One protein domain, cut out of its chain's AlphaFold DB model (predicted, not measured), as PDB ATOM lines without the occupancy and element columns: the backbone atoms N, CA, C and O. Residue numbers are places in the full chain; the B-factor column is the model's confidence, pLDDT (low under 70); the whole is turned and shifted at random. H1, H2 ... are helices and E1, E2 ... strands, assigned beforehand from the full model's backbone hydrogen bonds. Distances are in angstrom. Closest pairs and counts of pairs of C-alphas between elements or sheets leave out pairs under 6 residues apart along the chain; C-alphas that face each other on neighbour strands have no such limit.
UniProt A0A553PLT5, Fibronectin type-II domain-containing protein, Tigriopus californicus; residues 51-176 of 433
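This is residues 51 to 176 of the 433 residues of the protein "Fibronectin type-II domain-containing protein" of Tigriopus californicus (UniProt A0A553PLT5). What shape is it? There is little regular structure: two loop-rich lobes stand end to end, one with hairpins E1-E2 and E3-E4 and with H1, the other with hairpins E5-E6 and E7-E8. How large? Of 126 printed residues, 33 are in named elements, mostly strand; the whole is compact, radius of gyration of the C-alphas 14.8 A, yet elongated, 46 by 29 by 27 A.

Where is the largest sheet? E3, residues 79 to 83, spans 13.0 A from C-alpha 79 at (155.859, -160.881, 370.878); E4, 93 to 96, spans 10.2 A. And the rest? E1 is 60 to 62, E2 65 to 67, H1 116 to 121, E5 133 to 135, E6 138 to 140, E7 152 to 154, E8 168 to 170, ending at (174.437, -154.615, 371.684).

How do strands pair? E3 and E4 are an antiparallel hairpin, N 81 and O 95 at 2.9 A. What joins the lobes? The closest C-alphas of E4 and E8, Ser 93 and Trp 168, are 5.9 A apart. And H1? It is apart from E3, with 0 of 2 O i to N i+4 pairs and 2 of 3 O i to N i+3 pairs within range.

Any cut? The printed part has none. Where is confidence low? Residues 75, 86 to 89, 139 to 142 and 173 to 176 are under 70.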
ATOM      1  N   VAL A  51     172.551-160.009 374.760       87.94
ATOM      2  CA  VAL A  51     172.381-158.601 374.407       87.94
ATOM      3  C   VAL A  51     171.868-157.779 375.588       87.94
ATOM      4  O   VAL A  51     171.088-158.254 376.422       87.94
ATOM      5  N   VAL A  52     172.268-156.512 375.632       85.50
ATOM      6  CA  VAL A  52     171.830-155.524 376.614       85.50
ATOM      7  C   VAL A  52     170.308-155.367 376.570       85.50
ATOM      8  O   VAL A  52     169.685-155.232 375.513       85.50
ATOM      9  N   SER A  53     169.693-155.355 377.758       88.00
ATOM     10  CA  SER A  53     168.254-155.130 377.891       88.00
ATOM     11  C   SER A  53     167.904-153.647 377.724       88.00
ATOM     12  O   SER A  53     168.151-152.816 378.611       88.00
ATOM     13  N   ASN A  54     167.252-153.345 376.606       88.50
ATOM     14  CA  ASN A  54     166.795-152.031 376.190       88.50
ATOM     15  C   ASN A  54     165.288-151.853 376.392       88.50
ATOM     16  O   ASN A  54     164.498-152.798 376.455       88.50
ATOM     17  N   ARG A  55     164.882-150.592 376.542       91.06
ATOM     18  CA  ARG A  55     163.464-150.225 376.633       91.06
ATOM     19  C   ARG A  55     162.815-150.429 375.268       91.06
ATOM     20  O   ARG A  55     163.435-150.150 374.250       91.06
ATOM     21  N   CYS A  56     161.579-150.912 375.269       92.81
ATOM     22  CA  CYS A  56     160.784-150.959 374.050       92.81
ATOM     23  C   CYS A  56     160.342-149.539 373.667       92.81
ATOM     24  O   CYS A  56     159.780-148.813 374.492       92.81
ATOM     25  N   ASP A  57     160.550-149.171 372.408       91.38
ATOM     26  CA  ASP A  57     160.258-147.844 371.880       91.38
ATOM     27  C   ASP A  57     158.825-147.780 371.356       91.38
ATOM     28  O   ASP A  57     158.558-148.128 370.205       91.38
ATOM     29  N   PHE A  58     157.897-147.319 372.195       90.56
ATOM     30  CA  PHE A  58     156.514-147.049 371.795       90.56
ATOM     31  C   PHE A  58     156.236-145.542 371.655       90.56
ATOM     32  O   PHE A  58     156.718-144.758 372.476       90.56
ATOM     33  N   PRO A  59     155.380-145.131 370.703       91.75
ATOM     34  CA  PRO A  59     154.888-145.935 369.585       91.75
ATOM     35  C   PRO A  59     155.977-146.230 368.540       91.75
ATOM     36  O   PRO A  59     156.945-145.478 368.398       91.75
ATOM     37  N   PHE A  60     155.778-147.286 367.752       90.88
ATOM     38  CA  PHE A  60     156.554-147.541 366.536       90.88
ATOM     39  C   PHE A  60     155.640-147.821 365.341       90.88
ATOM     40  O   PHE A  60     154.512-148.275 365.509       90.88
ATOM     41  N   GLU A  61     156.128-147.542 364.133       90.50
ATOM     42  CA  GLU A  61     155.402-147.796 362.886       90.50
ATOM     43  C   GLU A  61     155.828-149.146 362.293       90.50
ATOM     44  O   GLU A  61     157.025-149.412 362.162       90.50
ATOM     45  N   LEU A  62     154.860-149.988 361.932       88.44
ATOM     46  CA  LEU A  62     155.065-151.263 361.246       88.44
ATOM     47  C   LEU A  62     154.026-151.387 360.129       88.44
ATOM     48  O   LEU A  62     152.839-151.206 360.370       88.44
ATOM     49  N   GLU A  63     154.470-151.643 358.896       86.81
ATOM     50  CA  GLU A  63     153.591-151.759 357.715       86.81
ATOM     51  C   GLU A  63     152.637-150.557 357.491       86.81
ATOM     52  O   GLU A  63     151.607-150.675 356.828       86.81
ATOM     53  N   GLY A  64     152.999-149.370 357.998       88.38
ATOM     54  CA  GLY A  64     152.186-148.151 357.920       88.38
ATOM     55  C   GLY A  64     151.150-147.994 359.039       88.38
ATOM     56  O   GLY A  64     150.349-147.059 358.992       88.38
ATOM     57  N   GLU A  65     151.157-148.878 360.040       91.31
ATOM     58  CA  GLU A  65     150.320-148.795 361.236       91.31
ATOM     59  C   GLU A  65     151.148-148.458 362.481       91.31
ATOM     60  O   GLU A  65     152.286-148.898 362.645       91.31
ATOM     61  N   GLU A  66     150.573-147.651 363.377       93.19
ATOM     62  CA  GLU A  66     151.209-147.281 364.641       93.19
ATOM     63  C   GLU A  66     150.881-148.310 365.730       93.19
ATOM     64  O   GLU A  66     149.718-148.526 366.085       93.19
ATOM     65  N   HIS A  67     151.920-148.897 366.320       93.00
ATOM     66  CA  HIS A  67     151.818-149.868 367.396       93.00
ATOM     67  C   HIS A  67     152.310-149.288 368.720       93.00
ATOM     68  O   HIS A  67     153.404-148.744 368.841       93.00
ATOM     69  N   ASN A  68     151.482-149.475 369.746       93.31
ATOM     70  CA  ASN A  68     151.730-149.052 371.125       93.31
ATOM     71  C   ASN A  68     151.809-150.257 372.081       93.31
ATOM     72  O   ASN A  68     151.545-150.144 373.276       93.31
ATOM     73  N   THR A  69     152.077-151.442 371.535       93.62
ATOM     74  CA  THR A  69     152.097-152.718 372.250       93.62
ATOM     75  C   THR A  69     153.028-153.695 371.537       93.62
ATOM     76  O   THR A  69     153.379-153.470 370.378       93.62
ATOM     77  N   CYS A  70     153.442-154.762 372.217       94.75
ATOM     78  CA  CYS A  70     154.252-155.813 371.609       94.75
ATOM     79  C   CYS A  70     153.448-156.570 370.543       94.75
ATOM     80  O   CYS A  70     152.288-156.921 370.767       94.75
ATOM     81  N   VAL A  71     154.072-156.844 369.399       93.94
ATOM     82  CA  VAL A  71     153.412-157.421 368.216       93.94
ATOM     83  C   VAL A  71     153.970-158.804 367.883       93.94
ATOM     84  O   VAL A  71     155.134-159.072 368.175       93.94
ATOM     85  N   PRO A  72     153.176-159.711 367.292       91.44
ATOM     86  CA  PRO A  72     153.681-161.006 366.847       91.44
ATOM     87  C   PRO A  72     154.593-160.852 365.630       91.44
ATOM     88  O   PRO A  72     154.304-160.064 364.733       91.44
ATOM     89  N   HIS A  73     155.656-161.655 365.573       85.81
ATOM     90  CA  HIS A  73     156.560-161.719 364.423       85.81
ATOM     91  C   HIS A  73     156.418-163.057 363.682       85.81
ATOM     92  O   HIS A  73     156.583-164.106 364.295       85.81
ATOM     93  N   GLU A  74     156.111-163.025 362.378       75.94
ATOM     94  CA  GLU A  74     156.158-164.160 361.428       75.94
ATOM     95  C   GLU A  74     155.673-165.532 361.956       75.94
ATOM     96  O   GLU A  74     156.269-166.578 361.704       75.94
ATOM     97  N   ASN A  75     154.528-165.550 362.647       69.31
ATOM     98  CA  ASN A  75     153.903-166.739 363.259       69.31
ATOM     99  C   ASN A  75     154.620-167.319 364.493       69.31
ATOM    100  O   ASN A  75     154.294-168.427 364.927       69.31
ATOM    101  N   SER A  76     155.556-166.581 365.085       77.12
ATOM    102  CA  SER A  76     156.093-166.894 366.404       77.12
ATOM    103  C   SER A  76     155.040-166.660 367.490       77.12
ATOM    104  O   SER A  76     154.194-165.768 367.391       77.12
ATOM    105  N   ALA A  77     155.101-167.471 368.549       81.75
ATOM    106  CA  ALA A  77     154.363-167.205 369.784       81.75
ATOM    107  C   ALA A  77     154.973-166.032 370.573       81.75
ATOM    108  O   ALA A  77     154.341-165.505 371.486       81.75
ATOM    109  N   GLU A  78     156.206-165.646 370.242       88.06
ATOM    110  CA  GLU A  78     156.890-164.531 370.872       88.06
ATOM    111  C   GLU A  78     156.414-163.200 370.298       88.06
ATOM    112  O   GLU A  78     156.240-163.030 369.088       88.06
ATOM    113  N   LEU A  79     156.212-162.250 371.207       93.38
ATOM    114  CA  LEU A  79     155.859-160.881 370.878       93.38
ATOM    115  C   LEU A  79     157.118-160.020 370.950       93.38
ATOM    116  O   LEU A  79     157.884-160.111 371.912       93.38
ATOM    117  N   VAL A  80     157.314-159.187 369.937       93.88
ATOM    118  CA  VAL A  80     158.489-158.334 369.772       93.88
ATOM    119  C   VAL A  80     158.128-156.858 369.898       93.88
ATOM    120  O   VAL A  80     156.977-156.451 369.713       93.88
ATOM    121  N   CYS A  81     159.133-156.051 370.211       94.06
ATOM    122  CA  CYS A  81     159.076-154.600 370.167       94.06
ATOM    123  C   CYS A  81     160.302-154.048 369.440       94.06
ATOM    124  O   CYS A  81     161.335-154.716 369.334       94.06
ATOM    125  N   ARG A  82     160.182-152.809 368.961       93.38
ATOM    126  CA  ARG A  82     161.320-152.041 368.468       93.38
ATOM    127  C   ARG A  82     162.165-151.570 369.650       93.38
ATOM    128  O   ARG A  82     161.614-151.073 370.629       93.38
ATOM    129  N   THR A  83     163.478-151.697 369.540       92.12
ATOM    130  CA  THR A  83     164.454-151.190 370.508       92.12
ATOM    131  C   THR A  83     165.533-150.386 369.796       92.12
ATOM    132  O   THR A  83     165.966-150.757 368.704       92.12
ATOM    133  N   THR A  84     166.008-149.320 370.426       88.75
ATOM    134  CA  THR A  84     167.176-148.546 369.990       88.75
ATOM    135  C   THR A  84     168.309-148.748 371.003       88.75
ATOM    136  O   THR A  84     168.097-148.528 372.197       88.75
ATOM    137  N   PRO A  85     169.508-149.203 370.587       75.00
ATOM    138  CA  PRO A  85     170.613-149.439 371.527       75.00
ATOM    139  C   PRO A  85     171.164-148.161 372.163       75.00
ATOM    140  O   PRO A  85     171.748-148.192 373.236       75.00
ATOM    141  N   SER A  86     170.976-147.015 371.510       68.62
ATOM    142  CA  SER A  86     171.460-145.726 371.990       68.62
ATOM    143  C   SER A  86     170.456-144.633 371.654       68.62
ATOM    144  O   SER A  86     169.884-144.630 370.563       68.62
ATOM    145  N   GLU A  87     170.290-143.675 372.573       63.44
ATOM    146  CA  GLU A  87     169.311-142.578 372.489       63.44
ATOM    147  C   GLU A  87     169.510-141.641 371.276       63.44
ATOM    148  O   GLU A  87     168.698-140.749 371.056       63.44
ATOM    149  N   ASN A  88     170.556-141.839 370.466       60.38
ATOM    150  CA  ASN A  88     170.818-141.075 369.241       60.38
ATOM    151  C   ASN A  88     171.212-141.955 368.044       60.38
ATOM    152  O   ASN A  88     171.819-141.461 367.094       60.38
ATOM    153  N   SER A  89     170.922-143.257 368.089       68.25
ATOM    154  CA  SER A  89     171.165-144.125 366.942       68.25
ATOM    155  C   SER A  89     169.978-144.078 365.985       68.25
ATOM    156  O   SER A  89     168.847-144.352 366.377       68.25
ATOM    157  N   ASP A  90     170.243-143.811 364.705       77.44
ATOM    158  CA  ASP A  90     169.266-144.045 363.631       77.44
ATOM    159  C   ASP A  90     169.008-145.552 363.417       77.44
ATOM    160  O   ASP A  90     168.099-145.950 362.683       77.44
ATOM    161  N   ARG A  91     169.825-146.405 364.050       85.25
ATOM    162  CA  ARG A  91     169.742-147.856 363.973       85.25
ATOM    163  C   ARG A  91     168.823-148.394 365.069       85.25
ATOM    164  O   ARG A  91     168.939-148.037 366.239       85.25
ATOM    165  N   TRP A  92     167.945-149.309 364.687       90.75
ATOM    166  CA  TRP A  92     166.993-149.963 365.577       90.75
ATOM    167  C   TRP A  92     166.996-151.470 365.328       90.75
ATOM    168  O   TRP A  92     167.428-151.936 364.271       90.75
ATOM    169  N   SER A  93     166.509-152.226 366.302       92.81
ATOM    170  CA  SER A  93     166.374-153.673 366.198       92.81
ATOM    171  C   SER A  93     165.049-154.177 366.762       92.81
ATOM    172  O   SER A  93     164.372-153.493 367.534       92.81
ATOM    173  N   TRP A  94     164.670-155.378 366.343       93.50
ATOM    174  CA  TRP A  94     163.617-156.172 366.944       93.50
ATOM    175  C   TRP A  94     164.161-156.929 368.145       93.50
ATOM    176  O   TRP A  94     165.188-157.602 368.065       93.50
ATOM    177  N   SER A  95     163.418-156.867 369.245       91.94
ATOM    178  CA  SER A  95     163.716-157.640 370.442       91.94
ATOM    179  C   SER A  95     162.461-158.274 371.030       91.94
ATOM    180  O   SER A  95     161.375-157.697 370.979       91.94
ATOM    181  N   VAL A  96     162.615-159.448 371.645       92.06
ATOM    182  CA  VAL A  96     161.524-160.149 372.337       92.06
ATOM    183  C   VAL A  96     161.116-159.375 373.590       92.06
ATOM    184  O   VAL A  96     161.956-159.044 374.425       92.06
ATOM    185  N   CYS A  97     159.821-159.115 373.758       93.88
ATOM    186  CA  CYS A  97     159.309-158.380 374.907       93.88
ATOM    187  C   CYS A  97     159.514-159.130 376.231       93.88
ATOM    188  O   CYS A  97     159.251-160.330 376.357       93.88
ATOM    189  N   GLY A  98     159.967-158.391 377.243       93.00
ATOM    190  CA  GLY A  98     160.143-158.862 378.612       93.00
ATOM    191  C   GLY A  98     158.864-158.815 379.434       93.00
ATOM    192  O   GLY A  98     157.850-158.259 379.026       93.00
ATOM    193  N   GLU A  99     158.918-159.392 380.634       91.06
ATOM    194  CA  GLU A  99     157.748-159.555 381.511       91.06
ATOM    195  C   GLU A  99     157.074-158.227 381.884       91.06
ATOM    196  O   GLU A  99     155.857-158.174 382.016       91.06
ATOM    197  N   GLY A 100     157.842-157.135 381.977       91.38
ATOM    198  CA  GLY A 100     157.312-155.795 382.262       91.38
ATOM    199  C   GLY A 100     156.401-155.220 381.170       91.38
ATOM    200  O   GLY A 100     155.802-154.166 381.368       91.38
ATOM    201  N   CYS A 101     156.292-155.893 380.025       94.25
ATOM    202  CA  CYS A 101     155.406-155.524 378.927       94.25
ATOM    203  C   CYS A 101     154.028-156.204 378.998       94.25
ATOM    204  O   CYS A 101     153.197-155.969 378.120       94.25
ATOM    205  N   PHE A 102     153.780-157.042 380.013       92.69
ATOM    206  CA  PHE A 102     152.589-157.883 380.109       92.69
ATOM    207  C   PHE A 102     151.858-157.719 381.447       92.69
ATOM    208  O   PHE A 102     152.475-157.522 382.491       92.69
ATOM    209  N   GLU A 103     150.536-157.873 381.419       91.62
ATOM    210  CA  GLU A 103     149.676-158.024 382.597       91.62
ATOM    211  C   GLU A 103     148.729-159.202 382.346       91.62
ATOM    212  O   GLU A 103     148.076-159.264 381.306       91.62
ATOM    213  N   ASP A 104     148.702-160.177 383.260       90.44
ATOM    214  CA  ASP A 104     147.916-161.414 383.119       90.44
ATOM    215  C   ASP A 104     148.107-162.122 381.753       90.44
ATOM    216  O   ASP A 104     147.146-162.572 381.130       90.44
ATOM    217  N   GLU A 105     149.362-162.211 381.286       85.50
ATOM    218  CA  GLU A 105     149.780-162.786 379.987       85.50
ATOM    219  C   GLU A 105     149.318-162.009 378.736       85.50
ATOM    220  O   GLU A 105     149.655-162.388 377.614       85.50
ATOM    221  N   ALA A 106     148.602-160.895 378.902       90.75
ATOM    222  CA  ALA A 106     148.213-160.016 377.807       90.75
ATOM    223  C   ALA A 106     149.225-158.868 377.642       90.75
ATOM    224  O   ALA A 106     149.686-158.311 378.643       90.75
ATOM    225  N   PRO A 107     149.588-158.483 376.404       92.62
ATOM    226  CA  PRO A 107     150.491-157.363 376.186       92.62
ATOM    227  C   PRO A 107     149.798-156.046 376.550       92.62
ATOM    228  O   PRO A 107     148.648-155.796 376.180       92.62
ATOM    229  N   LEU A 108     150.509-155.197 377.287       92.12
ATOM    230  CA  LEU A 108     150.018-153.885 377.695       92.12
ATOM    231  C   LEU A 108     149.909-152.943 376.491       92.12
ATOM    232  O   LEU A 108     150.718-153.002 375.564       92.12
ATOM    233  N   ASN A 109     148.922-152.045 376.518       92.00
ATOM    234  CA  ASN A 109     148.771-150.985 375.525       92.00
ATOM    235  C   ASN A 109     149.182-149.639 376.133       92.00
ATOM    236  O   ASN A 109     148.496-149.094 376.999       92.00
ATOM    237  N   PHE A 110     150.296-149.093 375.651       88.81
ATOM    238  CA  PHE A 110     150.904-147.880 376.191       88.81
ATOM    239  C   PHE A 110     150.293-146.575 375.659       88.81
ATOM    240  O   PHE A 110     150.690-145.501 376.109       88.81
ATOM    241  N   SER A 111     149.280-146.641 374.784       88.12
ATOM    242  CA  SER A 111     148.433-145.481 374.474       88.12
ATOM    243  C   SER A 111     147.500-145.112 375.629       88.12
ATOM    244  O   SER A 111     147.002-143.986 375.679       88.12
ATOM    245  N   ASP A 112     147.219-146.047 376.541       84.94
ATOM    246  CA  ASP A 112     146.363-145.782 377.695       84.94
ATOM    247  C   ASP A 112     147.113-144.910 378.724       84.94
ATOM    248  O   ASP A 112     148.195-145.290 379.197       84.94
ATOM    249  N   PRO A 113     146.549-143.761 379.141       82.69
ATOM    250  CA  PRO A 113     147.128-142.925 380.189       82.69
ATOM    251  C   PRO A 113     147.400-143.660 381.510       82.69
ATOM    252  O   PRO A 113     148.265-143.227 382.270       82.69
ATOM    253  N   ALA A 114     146.686-144.755 381.795       82.06
ATOM    254  CA  ALA A 114     146.923-145.594 382.965       82.06
ATOM    255  C   ALA A 114     148.282-146.314 382.910       82.06
ATOM    256  O   ALA A 114     148.933-146.458 383.946       82.06
ATOM    257  N   TYR A 115     148.729-146.717 381.714       79.00
ATOM    258  CA  TYR A 115     149.953-147.498 381.506       79.00
ATOM    259  C   TYR A 115     151.142-146.665 381.006       79.00
ATOM    260  O   TYR A 115     152.290-147.095 381.112       79.00
ATOM    261  N   SER A 116     150.908-145.437 380.536       74.69
ATOM    262  CA  SER A 116     151.967-144.511 380.111       74.69
ATOM    263  C   SER A 116     153.124-144.359 381.129       74.69
ATOM    264  O   SER A 116     154.281-144.446 380.706       74.69
ATOM    265  N   PRO A 117     152.896-144.252 382.459       79.31
ATOM    266  CA  PRO A 117     153.988-144.167 383.438       79.31
ATOM    267  C   PRO A 117     154.835-145.446 383.549       79.31
ATOM    268  O   PRO A 117     156.015-145.379 383.903       79.31
ATOM    269  N   VAL A 118     154.246-146.611 383.250       78.25
ATOM    270  CA  VAL A 118     154.908-147.922 383.358       78.25
ATOM    271  C   VAL A 118     155.513-148.418 382.046       78.25
ATOM    272  O   VAL A 118     156.218-149.422 382.066       78.25
ATOM    273  N   SER A 119     155.352-147.683 380.937       78.94
ATOM    274  CA  SER A 119     156.102-147.910 379.682       78.94
ATOM    275  C   SER A 119     157.609-148.010 379.927       78.94
ATOM    276  O   SER A 119     158.309-148.824 379.334       78.94
ATOM    277  N   SER A 120     158.088-147.258 380.918       82.06
ATOM    278  CA  SER A 120     159.465-147.269 381.382       82.06
ATOM    279  C   SER A 120     159.939-148.618 381.968       82.06
ATOM    280  O   SER A 120     161.144-148.848 382.085       82.06
ATOM    281  N   PHE A 121     159.037-149.526 382.333       88.62
ATOM    282  CA  PHE A 121     159.378-150.864 382.826       88.62
ATOM    283  C   PHE A 121     159.235-151.948 381.754       88.62
ATOM    284  O   PHE A 121     159.709-153.064 381.965       88.62
ATOM    285  N   CYS A 122     158.647-151.626 380.598       92.69
ATOM    286  CA  CYS A 122     158.615-152.530 379.460       92.69
ATOM    287  C   CYS A 122     159.958-152.488 378.726       92.69
ATOM    288  O   CYS A 122     160.276-151.571 377.965       92.69
ATOM    289  N   LYS A 123     160.770-153.499 379.016       92.88
ATOM    290  CA  LYS A 123     162.046-153.765 378.363       92.88
ATOM    291  C   LYS A 123     161.972-155.077 377.607       92.88
ATOM    292  O   LYS A 123     161.147-155.932 377.939       92.88
ATOM    293  N   ASN A 124     162.851-155.259 376.635       91.31
ATOM    294  CA  ASN A 124     163.070-156.574 376.053       91.31
ATOM    295  C   ASN A 124     163.650-157.562 377.086       91.31
ATOM    296  O   ASN A 124     164.237-157.172 378.103       91.31
ATOM    297  N   LYS A 125     163.481-158.862 376.824       88.81
ATOM    298  CA  LYS A 125     164.245-159.899 377.525       88.81
ATOM    299  C   LYS A 125     165.726-159.764 377.181       88.81
ATOM    300  O   LYS A 125     166.066-159.305 376.095       88.81
ATOM    301  N   ALA A 126     166.586-160.217 378.089       81.88
ATOM    302  CA  ALA A 126     167.942-160.579 377.702       81.88
ATOM    303  C   ALA A 126     167.839-161.726 376.684       81.88
ATOM    304  O   ALA A 126     167.171-162.726 376.958       81.88
ATOM    305  N   VAL A 127     168.414-161.525 375.501       85.81
ATOM    306  CA  VAL A 127     168.415-162.503 374.406       85.81
ATOM    307  C   VAL A 127     169.852-162.934 374.168       85.81
ATOM    308  O   VAL A 127     170.743-162.090 374.092       85.81
ATOM    309  N   GLU A 128     170.074-164.238 374.057       87.00
ATOM    310  CA  GLU A 128     171.392-164.782 373.740       87.00
ATOM    311  C   GLU A 128     171.765-164.470 372.288       87.00
ATOM    312  O   GLU A 128     170.926-164.513 371.383       87.00
ATOM    313  N   CYS A 129     173.040-164.176 372.066       87.56
ATOM    314  CA  CYS A 129     173.596-164.067 370.729       87.56
ATOM    315  C   CYS A 129     173.551-165.418 370.007       87.56
ATOM    316  O   CYS A 129     173.837-166.468 370.590       87.56
ATOM    317  N   VAL A 130     173.245-165.392 368.713       88.69
ATOM    318  CA  VAL A 130     173.261-166.575 367.854       88.69
ATOM    319  C   VAL A 130     174.573-166.609 367.087       88.69
ATOM    320  O   VAL A 130     174.803-165.786 366.204       88.69
ATOM    321  N   PHE A 131     175.412-167.590 367.408       78.50
ATOM    322  CA  PHE A 131     176.673-167.834 366.717       78.50
ATOM    323  C   PHE A 131     176.699-169.219 366.048       78.50
ATOM    324  O   PHE A 131     176.129-170.176 366.584       78.50
ATOM    325  N   PRO A 132     177.421-169.364 364.924       81.44
ATOM    326  CA  PRO A 132     177.917-168.272 364.085       81.44
ATOM    327  C   PRO A 132     176.762-167.585 363.337       81.44
ATOM    328  O   PRO A 132     175.720-168.197 363.099       81.44
ATOM    329  N   PHE A 133     176.968-166.337 362.923       87.81
ATOM    330  CA  PHE A 133     176.053-165.626 362.032       87.81
ATOM    331  C   PHE A 133     176.809-164.961 360.882       87.81
ATOM    332  O   PHE A 133     177.955-164.552 361.028       87.81
ATOM    333  N   THR A 134     176.156-164.831 359.732       86.69
ATOM    334  CA  THR A 134     176.692-164.115 358.571       86.69
ATOM    335  C   THR A 134     176.061-162.733 358.479       86.69
ATOM    336  O   THR A 134     174.834-162.604 358.474       86.69
ATOM    337  N   TYR A 135     176.889-161.697 358.374       90.06
ATOM    338  CA  TYR A 135     176.466-160.317 358.148       90.06
ATOM    339  C   TYR A 135     177.298-159.694 357.028       90.06
ATOM    340  O   TYR A 135     178.516-159.820 357.006       90.06
ATOM    341  N   ASN A 136     176.635-159.061 356.055       90.56
ATOM    342  CA  ASN A 136     177.273-158.463 354.873       90.56
ATOM    343  C   ASN A 136     178.227-159.398 354.087       90.56
ATOM    344  O   ASN A 136     179.064-158.929 353.321       90.56
ATOM    345  N   GLY A 137     178.039-160.718 354.200       85.06
ATOM    346  CA  GLY A 137     178.834-161.737 353.506       85.06
ATOM    347  C   GLY A 137     179.996-162.313 354.319       85.06
ATOM    348  O   GLY A 137     180.583-163.299 353.876       85.06
ATOM    349  N   ASP A 138     180.273-161.763 355.502       70.00
ATOM    350  CA  ASP A 138     181.299-162.247 356.424       70.00
ATOM    351  C   ASP A 138     180.659-163.004 357.593       70.00
ATOM    352  O   ASP A 138     179.578-162.647 358.069       70.00
ATOM    353  N   SER A 139     181.309-164.081 358.036       69.69
ATOM    354  CA  SER A 139     180.850-164.907 359.158       69.69
ATOM    355  C   SER A 139     181.499-164.440 360.455       69.69
ATOM    356  O   SER A 139     182.717-164.291 360.510       69.69
ATOM    357  N   PHE A 140     180.691-164.307 361.500       68.88
ATOM    358  CA  PHE A 140     181.091-163.906 362.841       68.88
ATOM    359  C   PHE A 140     180.691-164.989 363.840       68.88
ATOM    360  O   PHE A 140     179.543-165.434 363.900       68.88
ATOM    361  N   ASP A 141     181.659-165.429 364.620       68.38
ATOM    362  CA  ASP A 141     181.534-166.334 365.759       68.38
ATOM    363  C   ASP A 141     181.544-165.589 367.101       68.38
ATOM    364  O   ASP A 141     181.324-166.197 368.148       68.38
ATOM    365  N   THR A 142     181.728-164.269 367.052       67.81
ATOM    366  CA  THR A 142     181.835-163.373 368.201       67.81
ATOM    367  C   THR A 142     181.079-162.066 367.966       67.81
ATOM    368  O   THR A 142     180.596-161.789 366.862       67.81
ATOM    369  N   CYS A 143     180.916-161.259 369.020       79.06
ATOM    370  CA  CYS A 143     180.355-159.922 368.864       79.06
ATOM    371  C   CYS A 143     181.258-159.077 367.965       79.06
ATOM    372  O   CYS A 143     182.456-158.961 368.202       79.06
ATOM    373  N   THR A 144     180.665-158.444 366.964       74.44
ATOM    374  CA  THR A 144     181.366-157.609 365.993       74.44
ATOM    375  C   THR A 144     181.062-156.137 366.238       74.44
ATOM    376  O   THR A 144     180.021-155.794 366.790       74.44
ATOM    377  N   SER A 145     181.956-155.243 365.823       79.75
ATOM    378  CA  SER A 145     181.706-153.791 365.805       79.75
ATOM    379  C   SER A 145     181.543-153.268 364.376       79.75
ATOM    380  O   SER A 145     181.625-152.068 364.128       79.75
ATOM    381  N   VAL A 146     181.342-154.160 363.399       77.06
ATOM    382  CA  VAL A 146     181.144-153.754 362.004       77.06
ATOM    383  C   VAL A 146     179.901-152.867 361.904       77.06
ATOM    384  O   VAL A 146     178.812-153.227 362.355       77.06
ATOM    385  N   ASP A 147     180.085-151.694 361.297       80.81
ATOM    386  CA  ASP A 147     179.071-150.664 361.061       80.81
ATOM    387  C   ASP A 147     178.451-150.016 362.330       80.81
ATOM    388  O   ASP A 147     177.408-149.354 362.229       80.81
ATOM    389  N   THR A 148     179.067-150.170 363.511       76.38
ATOM    390  CA  THR A 148     178.623-149.581 364.795       76.38
ATOM    391  C   THR A 148     179.801-149.134 365.676       76.38
ATOM    392  O   THR A 148     180.928-149.577 365.505       76.38
ATOM    393  N   GLU A 149     179.548-148.266 366.661       74.00
ATOM    394  CA  GLU A 149     180.563-147.849 367.656       74.00
ATOM    395  C   GLU A 149     180.626-148.773 368.890       74.00
ATOM    396  O   GLU A 149     181.520-148.651 369.722       74.00
ATOM    397  N   PHE A 150     179.672-149.696 369.015       73.12
ATOM    398  CA  PHE A 150     179.558-150.672 370.099       73.12
ATOM    399  C   PHE A 150     179.573-152.094 369.531       73.12
ATOM    400  O   PHE A 150     179.239-152.309 368.363       73.12
ATOM    401  N   SER A 151     179.943-153.072 370.357       78.88
ATOM    402  CA  SER A 151     179.934-154.488 369.982       78.88
ATOM    403  C   SER A 151     178.509-155.031 369.937       78.88
ATOM    404  O   SER A 151     177.711-154.776 370.837       78.88
ATOM    405  N   TRP A 152     178.179-155.796 368.902       87.69
ATOM    406  CA  TRP A 152     176.848-156.349 368.686       87.69
ATOM    407  C   TRP A 152     176.898-157.755 368.090       87.69
ATOM    408  O   TRP A 152     177.908-158.190 367.540       87.69
ATOM    409  N   CYS A 153     175.783-158.469 368.192       90.44
ATOM    410  CA  CYS A 153     175.616-159.802 367.623       90.44
ATOM    411  C   CYS A 153     174.217-159.979 367.017       90.44
ATOM    412  O   CYS A 153     173.286-159.234 367.344       90.44
ATOM    413  N   ALA A 154     174.053-160.989 366.161       93.50
ATOM    414  CA  ALA A 154     172.736-161.428 365.715       93.50
ATOM    415  C   ALA A 154     171.962-162.093 366.864       93.50
ATOM    416  O   ALA A 154     172.513-162.904 367.605       93.50
ATOM    417  N   THR A 155     170.668-161.799 366.976       92.69
ATOM    418  CA  THR A 155     169.743-162.482 367.902       92.69
ATOM    419  C   THR A 155     168.814-163.460 367.181       92.69
ATOM    420  O   THR A 155     168.128-164.255 367.821       92.69
ATOM    421  N   LEU A 156     168.807-163.431 365.844       92.19
ATOM    422  CA  LEU A 156     168.109-164.389 364.995       92.19
ATOM    423  C   LEU A 156     168.852-164.557 363.665       92.19
ATOM    424  O   LEU A 156     169.284-163.579 363.053       92.19
ATOM    425  N   VAL A 157     168.953-165.801 363.198       93.44
ATOM    426  CA  VAL A 157     169.527-166.153 361.891       93.44
ATOM    427  C   VAL A 157     168.549-167.001 361.084       93.44
ATOM    428  O   VAL A 157     167.698-167.695 361.648       93.44
ATOM    429  N   ASP A 158     168.659-166.934 359.762       93.38
ATOM    430  CA  ASP A 158     167.909-167.781 358.840       93.38
ATOM    431  C   ASP A 158     168.490-169.209 358.760       93.38
ATOM    432  O   ASP A 158     169.436-169.579 359.460       93.38
ATOM    433  N   SER A 159     167.915-170.051 357.896       93.38
ATOM    434  CA  SER A 159     168.370-171.436 357.713       93.38
ATOM    435  C   SER A 159     169.780-171.573 357.138       93.38
ATOM    436  O   SER A 159     170.380-172.638 357.276       93.38
ATOM    437  N   ASP A 160     170.278-170.531 356.476       92.00
ATOM    438  CA  ASP A 160     171.607-170.483 355.872       92.00
ATOM    439  C   ASP A 160     172.636-169.837 356.820       92.00
ATOM    440  O   ASP A 160     173.823-169.782 356.501       92.00
ATOM    441  N   GLY A 161     172.201-169.397 358.008       87.94
ATOM    442  CA  GLY A 161     173.036-168.750 359.013       87.94
ATOM    443  C   GLY A 161     173.235-167.253 358.776       87.94
ATOM    444  O   GLY A 161     174.101-166.662 359.416       87.94
ATOM    445  N   ASN A 162     172.467-166.617 357.885       94.88
ATOM    446  CA  ASN A 162     172.507-165.163 357.732       94.88
ATOM    447  C   ASN A 162     171.685-164.502 358.829       94.88
ATOM    448  O   ASN A 162     170.598-164.968 359.165       94.88
ATOM    449  N   MET A 163     172.180-163.386 359.355       95.12
ATOM    450  CA  MET A 163     171.414-162.564 360.284       95.12
ATOM    451  C   MET A 163     170.083-162.145 359.646       95.12
ATOM    452  O   MET A 163     170.063-161.584 358.547       95.12
ATOM    453  N   VAL A 164     168.977-162.374 360.356       93.94
ATOM    454  CA  VAL A 164     167.668-161.857 359.944       93.94
ATOM    455  C   VAL A 164     167.659-160.343 360.135       93.94
ATOM    456  O   VAL A 164     168.124-159.821 361.150       93.94
ATOM    457  N   GLU A 165     167.145-159.617 359.144       90.69
ATOM    458  CA  GLU A 165     167.190-158.158 359.127       90.69
ATOM    459  C   GLU A 165     166.588-157.552 360.407       90.69
ATOM    460  O   GLU A 165     165.491-157.905 360.836       90.69
ATOM    461  N   ASN A 166     167.323-156.619 361.018       91.69
ATOM    462  CA  ASN A 166     166.980-155.958 362.279       91.69
ATOM    463  C   ASN A 166     166.887-156.872 363.519       91.69
ATOM    464  O   ASN A 166     166.522-156.373 364.574       91.69
ATOM    465  N   PHE A 167     167.278-158.149 363.467       93.50
ATOM    466  CA  PHE A 167     167.391-159.006 364.659       93.50
ATOM    467  C   PHE A 167     168.830-159.086 365.167       93.50
ATOM    468  O   PHE A 167     169.571-160.037 364.914       93.50
ATOM    469  N   TRP A 168     169.218-158.050 365.901       93.12
ATOM    470  CA  TRP A 168     170.539-157.905 366.498       93.12
ATOM    471  C   TRP A 168     170.453-157.082 367.788       93.12
ATOM    472  O   TRP A 168     169.444-156.421 368.059       93.12
ATOM    473  N   GLY A 169     171.510-157.096 368.590       90.69
ATOM    474  CA  GLY A 169     171.584-156.266 369.788       90.69
ATOM    475  C   GLY A 169     173.011-156.003 370.238       90.69
ATOM    476  O   GLY A 169     173.931-156.727 369.865       90.69
ATOM    477  N   GLU A 170     173.174-154.939 371.021       87.25
ATOM    478  CA  GLU A 170     174.437-154.615 371.684       87.25
ATOM    479  C   GLU A 170     174.785-155.719 372.674       87.25
ATOM    480  O   GLU A 170     173.942-156.110 373.476       87.25
ATOM    481  N   CYS A 171     176.005-156.225 372.607       84.19
ATOM    482  CA  CYS A 171     176.484-157.266 373.496       84.19
ATOM    483  C   CYS A 171     176.700-156.721 374.911       84.19
ATOM    484  O   CYS A 171     177.232-155.627 375.089       84.19
ATOM    485  N   ASP A 172     176.292-157.480 375.926       78.38
ATOM    486  CA  ASP A 172     176.552-157.125 377.315       78.38
ATOM    487  C   ASP A 172     178.004-157.428 377.725       78.38
ATOM    488  O   ASP A 172     178.760-158.093 377.020       78.38
ATOM    489  N   ALA A 173     178.415-156.956 378.904       60.53
ATOM    490  CA  ALA A 173     179.765-157.208 379.415       60.53
ATOM    491  C   ALA A 173     180.054-158.704 379.674       60.53
ATOM    492  O   ALA A 173     181.207-159.080 379.880       60.53
ATOM    493  N   GLY A 174     179.029-159.568 379.684       57.53
ATOM    494  CA  GLY A 174     179.164-161.024 379.758       57.53
ATOM    495  C   GLY A 174     179.616-161.657 378.439       57.53
ATOM    496  O   GLY A 174     180.087-162.792 378.450       57.53
ATOM    497  N   CYS A 175     179.545-160.907 377.337       62.97
ATOM    498  CA  CYS A 175     180.108-161.249 376.032       62.97
ATOM    499  C   CYS A 175     181.610-160.978 375.910       62.97
ATOM    500  O   CYS A 175     182.156-161.090 374.812       62.97
ATOM    501  N   SER A 176     182.278-160.613 377.011       54.28
ATOM    502  CA  SER A 176     183.730-160.497 377.050       54.28
ATOM    503  C   SER A 176     184.353-161.860 376.760       54.28
ATOM    504  O   SER A 176     184.444-162.745 377.615       54.28
TER     505      SER A 176